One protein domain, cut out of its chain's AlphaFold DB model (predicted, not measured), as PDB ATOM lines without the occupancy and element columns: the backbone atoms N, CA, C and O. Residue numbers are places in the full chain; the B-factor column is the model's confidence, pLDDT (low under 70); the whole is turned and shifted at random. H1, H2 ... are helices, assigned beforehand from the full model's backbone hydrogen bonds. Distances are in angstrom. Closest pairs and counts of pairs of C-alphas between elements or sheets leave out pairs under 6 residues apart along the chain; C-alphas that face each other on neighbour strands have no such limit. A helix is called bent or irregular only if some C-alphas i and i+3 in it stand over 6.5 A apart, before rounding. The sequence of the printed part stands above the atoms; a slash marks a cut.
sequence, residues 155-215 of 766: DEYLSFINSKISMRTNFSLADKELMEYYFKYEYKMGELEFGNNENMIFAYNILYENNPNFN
ATOM      1  N   ASP A 155      41.180 -46.320 -10.658       81.00
ATOM      2  CA  ASP A 155      40.155 -45.469 -10.036       81.00
ATOM      3  C   ASP A 155      40.644 -44.936  -8.682       81.00
ATOM      4  O   ASP A 155      40.528 -43.745  -8.388       81.00
ATOM      5  N   GLU A 156      41.258 -45.813  -7.881       83.25
ATOM      6  CA  GLU A 156      41.918 -45.462  -6.620       83.25
ATOM      7  C   GLU A 156      43.043 -44.445  -6.861       83.25
ATOM      8  O   GLU A 156      43.232 -43.531  -6.062       83.25
ATOM      9  N   TYR A 157      43.760 -44.554  -7.984       86.25
ATOM     10  CA  TYR A 157      44.768 -43.580  -8.401       86.25
ATOM     11  C   TYR A 157      44.170 -42.198  -8.675       86.25
ATOM     12  O   TYR A 157      44.693 -41.208  -8.169       86.25
ATOM     13  N   LEU A 158      43.069 -42.100  -9.424       85.31
ATOM     14  CA  LEU A 158      42.428 -40.803  -9.675       85.31
ATOM     15  C   LEU A 158      41.874 -40.181  -8.389       85.31
ATOM     16  O   LEU A 158      42.034 -38.981  -8.171       85.31
ATOM     17  N   SER A 159      41.276 -40.996  -7.513       84.25
ATOM     18  CA  SER A 159      40.841 -40.551  -6.184       84.25
ATOM     19  C   SER A 159      42.019 -40.036  -5.352       84.25
ATOM     20  O   SER A 159      41.937 -38.955  -4.769       84.25
ATOM     21  N   PHE A 160      43.150 -40.744  -5.381       84.00
ATOM     22  CA  PHE A 160      44.376 -40.330  -4.712       84.00
ATOM     23  C   PHE A 160      44.925 -39.005  -5.259       84.00
ATOM     24  O   PHE A 160      45.221 -38.107  -4.474       84.00
ATOM     25  N   ILE A 161      45.000 -38.826  -6.582       88.31
ATOM     26  CA  ILE A 161      45.431 -37.559  -7.196       88.31
ATOM     27  C   ILE A 161      44.518 -36.402  -6.776       88.31
ATOM     28  O   ILE A 161      45.013 -35.343  -6.392       88.31
ATOM     29  N   ASN A 162      43.200 -36.607  -6.780       86.12
ATOM     30  CA  ASN A 162      42.254 -35.587  -6.326       86.12
ATOM     31  C   ASN A 162      42.455 -35.254  -4.844       86.12
ATOM     32  O   ASN A 162      42.489 -34.079  -4.491       86.12
ATOM     33  N   SER A 163      42.674 -36.264  -3.993       82.50
ATOM     34  CA  SER A 163      42.985 -36.029  -2.579       82.50
ATOM     35  C   SER A 163      44.252 -35.186  -2.416       82.50
ATOM     36  O   SER A 163      44.236 -34.221  -1.660       82.50
ATOM     37  N   LYS A 164      45.309 -35.463  -3.200       81.81
ATOM     38  CA  LYS A 164      46.558 -34.688  -3.205       81.81
ATOM     39  C   LYS A 164      46.320 -33.238  -3.624       81.81
ATOM     40  O   LYS A 164      46.816 -32.330  -2.967       81.81
ATOM     41  N   ILE A 165      45.547 -33.001  -4.683       84.75
ATOM     42  CA  ILE A 165      45.200 -31.648  -5.150       84.75
ATOM     43  C   ILE A 165      44.498 -30.846  -4.041       84.75
ATOM     44  O   ILE A 165      44.837 -29.681  -3.818       84.75
ATOM     45  N   SER A 166      43.588 -31.489  -3.309       80.31
ATOM     46  CA  SER A 166      42.828 -30.877  -2.218       80.31
ATOM     47  C   SER A 166      43.603 -30.720  -0.901       80.31
ATOM     48  O   SER A 166      43.088 -30.073   0.008       80.31
ATOM     49  N   MET A 167      44.825 -31.257  -0.774       74.62
ATOM     50  CA  MET A 167      45.625 -31.137   0.455       74.62
ATOM     51  C   MET A 167      45.989 -29.684   0.775       74.62
ATOM     52  O   MET A 167      46.293 -28.883  -0.119       74.62
ATOM     53  N   ARG A 168      46.011 -29.358   2.075       69.00
ATOM     54  CA  ARG A 168      46.377 -28.030   2.594       69.00
ATOM     55  C   ARG A 168      47.886 -27.825   2.734       69.00
ATOM     56  O   ARG A 168      48.347 -26.681   2.685       69.00
ATOM     57  N   THR A 169      48.680 -28.892   2.779       61.88
ATOM     58  CA  THR A 169      50.147 -28.820   2.703       61.88
ATOM     59  C   THR A 169      50.707 -28.742   1.291       61.88
ATOM     60  O   THR A 169      50.139 -29.216   0.309       61.88
ATOM     61  N   ASN A 170      51.921 -28.199   1.209       60.72
ATOM     62  CA  ASN A 170      52.757 -28.253   0.017       60.72
ATOM     63  C   ASN A 170      53.108 -29.700  -0.364       60.72
ATOM     64  O   ASN A 170      53.579 -30.460   0.492       60.72
ATOM     65  N   PHE A 171      53.034 -30.017  -1.658       68.44
ATOM     66  CA  PHE A 171      53.546 -31.260  -2.237       68.44
ATOM     67  C   PHE A 171      54.987 -31.541  -1.778       68.44
ATOM     68  O   PHE A 171      55.842 -30.643  -1.784       68.44
ATOM     69  N   SER A 172      55.260 -32.789  -1.373       61.97
ATOM     70  CA  SER A 172      56.635 -33.315  -1.296       61.97
ATOM     71  C   SER A 172      57.291 -33.290  -2.685       61.97
ATOM     72  O   SER A 172      56.604 -33.047  -3.678       61.97
ATOM     73  N   LEU A 173      58.607 -33.485  -2.814       58.44
ATOM     74  CA  LEU A 173      59.198 -33.522  -4.157       58.44
ATOM     75  C   LEU A 173      58.726 -34.758  -4.932       58.44
ATOM     76  O   LEU A 173      58.378 -34.617  -6.099       58.44
ATOM     77  N   ALA A 174      58.616 -35.916  -4.272       60.75
ATOM     78  CA  ALA A 174      58.025 -37.117  -4.860       60.75
ATOM     79  C   ALA A 174      56.588 -36.848  -5.354       60.75
ATOM     80  O   ALA A 174      56.244 -37.161  -6.497       60.75
ATOM     81  N   ASP A 175      55.772 -36.147  -4.552       72.19
ATOM     82  CA  ASP A 175      54.455 -35.678  -4.999       72.19
ATOM     83  C   ASP A 175      54.579 -34.709  -6.185       72.19
ATOM     84  O   ASP A 175      53.826 -34.835  -7.142       72.19
ATOM     85  N   LYS A 176      55.517 -33.752  -6.182       76.25
ATOM     86  CA  LYS A 176      55.710 -32.815  -7.304       76.25
ATOM     87  C   LYS A 176      56.057 -33.544  -8.593       76.25
ATOM     88  O   LYS A 176      55.483 -33.218  -9.626       76.25
ATOM     89  N   GLU A 177      56.947 -34.529  -8.547       77.19
ATOM     90  CA  GLU A 177      57.312 -35.320  -9.720       77.19
ATOM     91  C   GLU A 177      56.100 -36.094 -10.263       77.19
ATOM     92  O   GLU A 177      55.876 -36.123 -11.483       77.19
ATOM     93  N   LEU A 178      55.290 -36.688  -9.381       82.31
ATOM     94  CA  LEU A 178      54.038 -37.350  -9.753       82.31
ATOM     95  C   LEU A 178      53.022 -36.362 -10.345       82.31
ATOM     96  O   LEU A 178      52.473 -36.604 -11.420       82.31
ATOM     97  N   MET A 179      52.799 -35.233  -9.676       88.44
ATOM     98  CA  MET A 179      51.840 -34.214 -10.089       88.44
ATOM     99  C   MET A 179      52.260 -33.541 -11.399       88.44
ATOM    100  O   MET A 179      51.407 -33.273 -12.241       88.44
ATOM    101  N   GLU A 180      53.558 -33.330 -11.632       88.19
ATOM    102  CA  GLU A 180      54.070 -32.854 -12.920       88.19
ATOM    103  C   GLU A 180      53.721 -33.825 -14.044       88.19
ATOM    104  O   GLU A 180      53.201 -33.411 -15.082       88.19
ATOM    105  N   TYR A 181      53.957 -35.122 -13.824       87.25
ATOM    106  CA  TYR A 181      53.581 -36.147 -14.791       87.25
ATOM    107  C   TYR A 181      52.072 -36.118 -15.068       87.25
ATOM    108  O   TYR A 181      51.664 -36.079 -16.230       87.25
ATOM    109  N   TYR A 182      51.250 -36.069 -14.018       91.00
ATOM    110  CA  TYR A 182      49.796 -36.007 -14.145       91.00
ATOM    111  C   TYR A 182      49.338 -34.781 -14.949       91.00
ATOM    112  O   TYR A 182      48.650 -34.934 -15.959       91.00
ATOM    113  N   PHE A 183      49.758 -33.568 -14.576       91.31
ATOM    114  CA  PHE A 183      49.328 -32.338 -15.255       91.31
ATOM    115  C   PHE A 183      49.835 -32.222 -16.693       91.31
ATOM    116  O   PHE A 183      49.179 -31.590 -17.522       91.31
ATOM    117  N   LYS A 184      50.988 -32.824 -17.002       88.38
ATOM    118  CA  LYS A 184      51.584 -32.775 -18.338       88.38
ATOM    119  C   LYS A 184      50.993 -33.804 -19.297       88.38
ATOM    120  O   LYS A 184      50.859 -33.505 -20.482       88.38
ATOM    121  N   TYR A 185      50.668 -35.001 -18.808       86.75
ATOM    122  CA  TYR A 185      50.345 -36.140 -19.673       86.75
ATOM    123  C   TYR A 185      48.939 -36.723 -19.479       86.75
ATOM    124  O   TYR A 185      48.426 -37.338 -20.412       86.75
ATOM    125  N   GLU A 186      48.306 -36.555 -18.313       87.56
ATOM    126  CA  GLU A 186      47.046 -37.246 -17.977       87.56
ATOM    127  C   GLU A 186      45.861 -36.309 -17.716       87.56
ATOM    128  O   GLU A 186      44.711 -36.699 -17.933       87.56
ATOM    129  N   TYR A 187      46.118 -35.084 -17.256       88.50
ATOM    130  CA  TYR A 187      45.070 -34.146 -16.884       88.50
ATOM    131  C   TYR A 187      44.173 -33.782 -18.075       88.50
ATOM    132  O   TYR A 187      44.629 -33.297 -19.114       88.50
ATOM    133  N   LYS A 188      42.864 -33.975 -17.893       82.56
ATOM    134  CA  LYS A 188      41.821 -33.537 -18.826       82.56
ATOM    135  C   LYS A 188      41.220 -32.245 -18.281       82.56
ATOM    136  O   LYS A 188      40.872 -32.190 -17.109       82.56
ATOM    137  N   MET A 189      41.119 -31.216 -19.124       75.56
ATOM    138  CA  MET A 189      40.631 -29.885 -18.733       75.56
ATOM    139  C   MET A 189      39.324 -29.959 -17.920       75.56
ATOM    140  O   MET A 189      38.328 -30.486 -18.411       75.56
ATOM    141  N   GLY A 190      39.343 -29.393 -16.711       77.56
ATOM    142  CA  GLY A 190      38.223 -29.289 -15.774       77.56
ATOM    143  C   GLY A 190      38.467 -28.202 -14.714       77.56
ATOM    144  O   GLY A 190      39.433 -27.438 -14.809       77.56
ATOM    145  N   GLU A 191      37.582 -28.104 -13.722       76.12
ATOM    146  CA  GLU A 191      37.808 -27.250 -12.549       76.12
ATOM    147  C   GLU A 191      38.708 -27.971 -11.537       76.12
ATOM    148  O   GLU A 191      38.546 -29.163 -11.284       76.12
ATOM    149  N   LEU A 192      39.683 -27.242 -10.986       83.25
ATOM    150  CA  LEU A 192      40.614 -27.729  -9.969       83.25
ATOM    151  C   LEU A 192      40.472 -26.870  -8.717       83.25
ATOM    152  O   LEU A 192      40.707 -25.660  -8.772       83.25
ATOM    153  N   GLU A 193      40.148 -27.503  -7.595       85.00
ATOM    154  CA  GLU A 193      40.120 -26.863  -6.283       85.00
ATOM    155  C   GLU A 193      41.326 -27.314  -5.467       85.00
ATOM    156  O   GLU A 193      41.423 -28.467  -5.065       85.00
ATOM    157  N   PHE A 194      42.267 -26.399  -5.246       86.75
ATOM    158  CA  PHE A 194      43.467 -26.685  -4.468       86.75
ATOM    159  C   PHE A 194      43.270 -26.289  -3.007       86.75
ATOM    160  O   PHE A 194      42.863 -25.157  -2.732       86.75
ATOM    161  N   GLY A 195      43.645 -27.176  -2.083       76.69
ATOM    162  CA  GLY A 195      43.706 -26.852  -0.653       76.69
ATOM    163  C   GLY A 195      44.872 -25.925  -0.303       76.69
ATOM    164  O   GLY A 195      44.803 -25.166   0.661       76.69
ATOM    165  N   ASN A 196      45.927 -25.934  -1.123       81.38
ATOM    166  CA  ASN A 196      47.153 -25.176  -0.907       81.38
ATOM    167  C   ASN A 196      47.488 -24.249  -2.088       81.38
ATOM    168  O   ASN A 196      47.458 -24.637  -3.260       81.38
ATOM    169  N   ASN A 197      47.887 -23.015  -1.770       81.69
ATOM    170  CA  ASN A 197      48.208 -22.012  -2.780       81.69
ATOM    171  C   ASN A 197      49.476 -22.341  -3.581       81.69
ATOM    172  O   ASN A 197      49.490 -22.117  -4.782       81.69
ATOM    173  N   GLU A 198      50.538 -22.861  -2.971       79.25
ATOM    174  CA  GLU A 198      51.774 -23.192  -3.693       79.25
ATOM    175  C   GLU A 198      51.570 -24.364  -4.661       79.25
ATOM    176  O   GLU A 198      52.054 -24.311  -5.794       79.25
ATOM    177  N   ASN A 199      50.781 -25.368  -4.265       85.19
ATOM    178  CA  ASN A 199      50.403 -26.497  -5.123       85.19
ATOM    179  C   ASN A 199      49.623 -26.037  -6.360       85.19
ATOM    180  O   ASN A 199      49.901 -26.488  -7.475       85.19
ATOM    181  N   MET A 200      48.696 -25.091  -6.179       90.25
ATOM    182  CA  MET A 200      47.968 -24.458  -7.282       90.25
ATOM    183  C   MET A 200      48.927 -23.775  -8.260       90.25
ATOM    184  O   MET A 200      48.823 -23.969  -9.469       90.25
ATOM    185  N   ILE A 201      49.876 -22.985  -7.746       88.12
ATOM    186  CA  ILE A 201      50.845 -22.250  -8.568       88.12
ATOM    187  C   ILE A 201      51.740 -23.213  -9.353       88.12
ATOM    188  O   ILE A 201      51.953 -23.011 -10.549       88.12
ATOM    189  N   PHE A 202      52.215 -24.279  -8.704       87.62
ATOM    190  CA  PHE A 202      52.976 -25.354  -9.336       87.62
ATOM    191  C   PHE A 202      52.204 -25.978 -10.509       87.62
ATOM    192  O   PHE A 202      52.690 -25.983 -11.642       87.62
ATOM    193  N   ALA A 203      50.968 -26.420 -10.265       89.94
ATOM    194  CA  ALA A 203      50.115 -27.021 -11.284       89.94
ATOM    195  C   ALA A 203      49.813 -26.055 -12.438       89.94
ATOM    196  O   ALA A 203      49.915 -26.410 -13.613       89.94
ATOM    197  N   TYR A 204      49.467 -24.808 -12.112       89.38
ATOM    198  CA  TYR A 204      49.115 -23.798 -13.102       89.38
ATOM    199  C   TYR A 204      50.296 -23.451 -14.004       89.38
ATOM    200  O   TYR A 204      50.062 -23.214 -15.185       89.38
ATOM    201  N   ASN A 205      51.541 -23.453 -13.511       86.62
ATOM    202  CA  ASN A 205      52.713 -23.253 -14.369       86.62
ATOM    203  C   ASN A 205      52.804 -24.346 -15.433       86.62
ATOM    204  O   ASN A 205      52.843 -24.031 -16.620       86.62
ATOM    205  N   ILE A 206      52.748 -25.616 -15.019       87.69
ATOM    206  CA  ILE A 206      52.821 -26.764 -15.931       87.69
ATOM    207  C   ILE A 206      51.693 -26.690 -16.962       87.69
ATOM    208  O   ILE A 206      51.929 -26.807 -18.166       87.69
ATOM    209  N   LEU A 207      50.462 -26.436 -16.512       88.69
ATOM    210  CA  LEU A 207      49.313 -26.320 -17.406       88.69
ATOM    211  C   LEU A 207      49.462 -25.146 -18.373       88.69
ATOM    212  O   LEU A 207      49.142 -25.287 -19.549       88.69
ATOM    213  N   TYR A 208      49.965 -24.005 -17.913       84.12
ATOM    214  CA  TYR A 208      50.125 -22.811 -18.734       84.12
ATOM    215  C   TYR A 208      51.233 -22.949 -19.789       84.12
ATOM    216  O   TYR A 208      51.077 -22.404 -20.890       84.12
ATOM    217  N   GLU A 209      52.317 -23.670 -19.476       81.06
ATOM    218  CA  GLU A 209      53.393 -24.014 -20.420       81.06
ATOM    219  C   GLU A 209      52.906 -24.985 -21.495       81.06
ATOM    220  O   GLU A 209      53.146 -24.771 -22.684       81.06
ATOM    221  N   ASN A 210      52.181 -26.029 -21.089       83.00
ATOM    222  CA  ASN A 210      51.817 -27.131 -21.977       83.00
ATOM    223  C   ASN A 210      50.479 -26.906 -22.711       83.00
ATOM    224  O   ASN A 210      50.231 -27.548 -23.730       83.00
ATOM    225  N   ASN A 211      49.626 -25.972 -22.261       81.19
ATOM    226  CA  ASN A 211      48.294 -25.745 -22.835       81.19
ATOM    227  C   ASN A 211      48.054 -24.277 -23.251       81.19
ATOM    228  O   ASN A 211      47.775 -23.405 -22.421       81.19
ATOM    229  N   PRO A 212      48.033 -23.969 -24.564       73.94
ATOM    230  CA  PRO A 212      47.787 -22.620 -25.082       73.94
ATOM    231  C   PRO A 212      46.445 -21.977 -24.690       73.94
ATOM    232  O   PRO A 212      46.339 -20.748 -24.736       73.94
ATOM    233  N   ASN A 213      45.448 -22.775 -24.313       78.75
ATOM    234  CA  ASN A 213      44.103 -22.307 -23.966       78.75
ATOM    235  C   ASN A 213      43.850 -22.249 -22.455       78.75
ATOM    236  O   ASN A 213      42.796 -21.776 -22.038       78.75
ATOM    237  N   PHE A 214      44.799 -22.703 -21.634       84.25
ATOM    238  CA  PHE A 214      44.666 -22.612 -20.188       84.25
ATOM    239  C   PHE A 214      44.746 -21.148 -19.743       84.25
ATOM    240  O   PHE A 214      45.694 -20.433 -20.086       84.25
ATOM    241  N   ASN A 215      43.736 -20.698 -18.995       81.31
ATOM    242  CA  ASN A 215      43.690 -19.363 -18.412       81.31
ATOM    243  C   ASN A 215      43.502 -19.481 -16.893       81.31
ATOM    244  O   ASN A 215      42.398 -19.814 -16.455       81.31
TER     245      ASN A 215
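This is residues 155 to 215 of the 766 residues of an uncharacterized protein of Acholeplasmataceae bacterium (UniProt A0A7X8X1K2). Two helices of 14 residues, H2 and H3, pack side by side and point the same way, their lines 39 degrees apart, while the first helix, H1, is set steeply to both, at 64 degrees to H2 and 63 degrees to H3, and comes near them without clearly touching either. Residues 187 to 196 run back from the last residue of H2 to the first of H3. The printed part has 61 residues with three named helices, H1, H2 and H3 in that order along the chain, and no named strand, and its class is all helix. The whole is compact, with a radius of gyration of the C-alphas of 10.8 A, and a rounded outline of 27 by 25 by 20 A.

H1 is residues 155 to 166, 16.8 A from first to last C-alpha, beginning with C-alpha 155 at (40.155, -45.469, -10.036). H2 is residues 173 to 186 and is 18.8 A long. H2 is neither bent nor irregular, but only just: C-alphas 183 and 186 are 6.1 A apart. H3 is residues 197 to 210, 20.2 A long, from C-alpha 197 at (48.208, -22.012, -2.780) to C-alpha 210 at (51.817, -27.131, -21.977).

H1 is close to but not clearly touching H2, with 1 pair of C-alphas within 8 A, those of Ile 161 and Met 179, 7.8 A apart. Their lines stand at a steep tilt of 64 degrees, and they run opposite ways. H1 is also close to but not clearly touching H3, and the closest C-alphas, those of Ile 165 and Asn 199, are 7.3 A apart. These two stand at a steep tilt of 63 degrees and run opposite ways. H2 and H3 touch, with 9 pairs of C-alphas within 8 A. H2 touches H3 with residues 179 to 184 alone. The closest C-alphas are those of Phe 183 and Leu 207, 6.4 A apart. H2 and H3 run the same way at a steep tilt of 39 degrees, and their centres are 10.6 A apart. In H1, H2 and H3 every O i to N i+4 pair is within hydrogen-bond range.

The two C-alphas farthest apart are those of Glu 156 and Pro 212, at 30.0 A, and the first and last printed C-alphas, 155 and 215, are 27.6 A apart. The printed part has no cut. The link from H1 to H2, 6 residues, and the link from H2 to H3, 10 residues, are both short. The mean pLDDT of the printed part is 81.2, and residues 168 to 174, of which 173 and 174 belong to H2, are under 70.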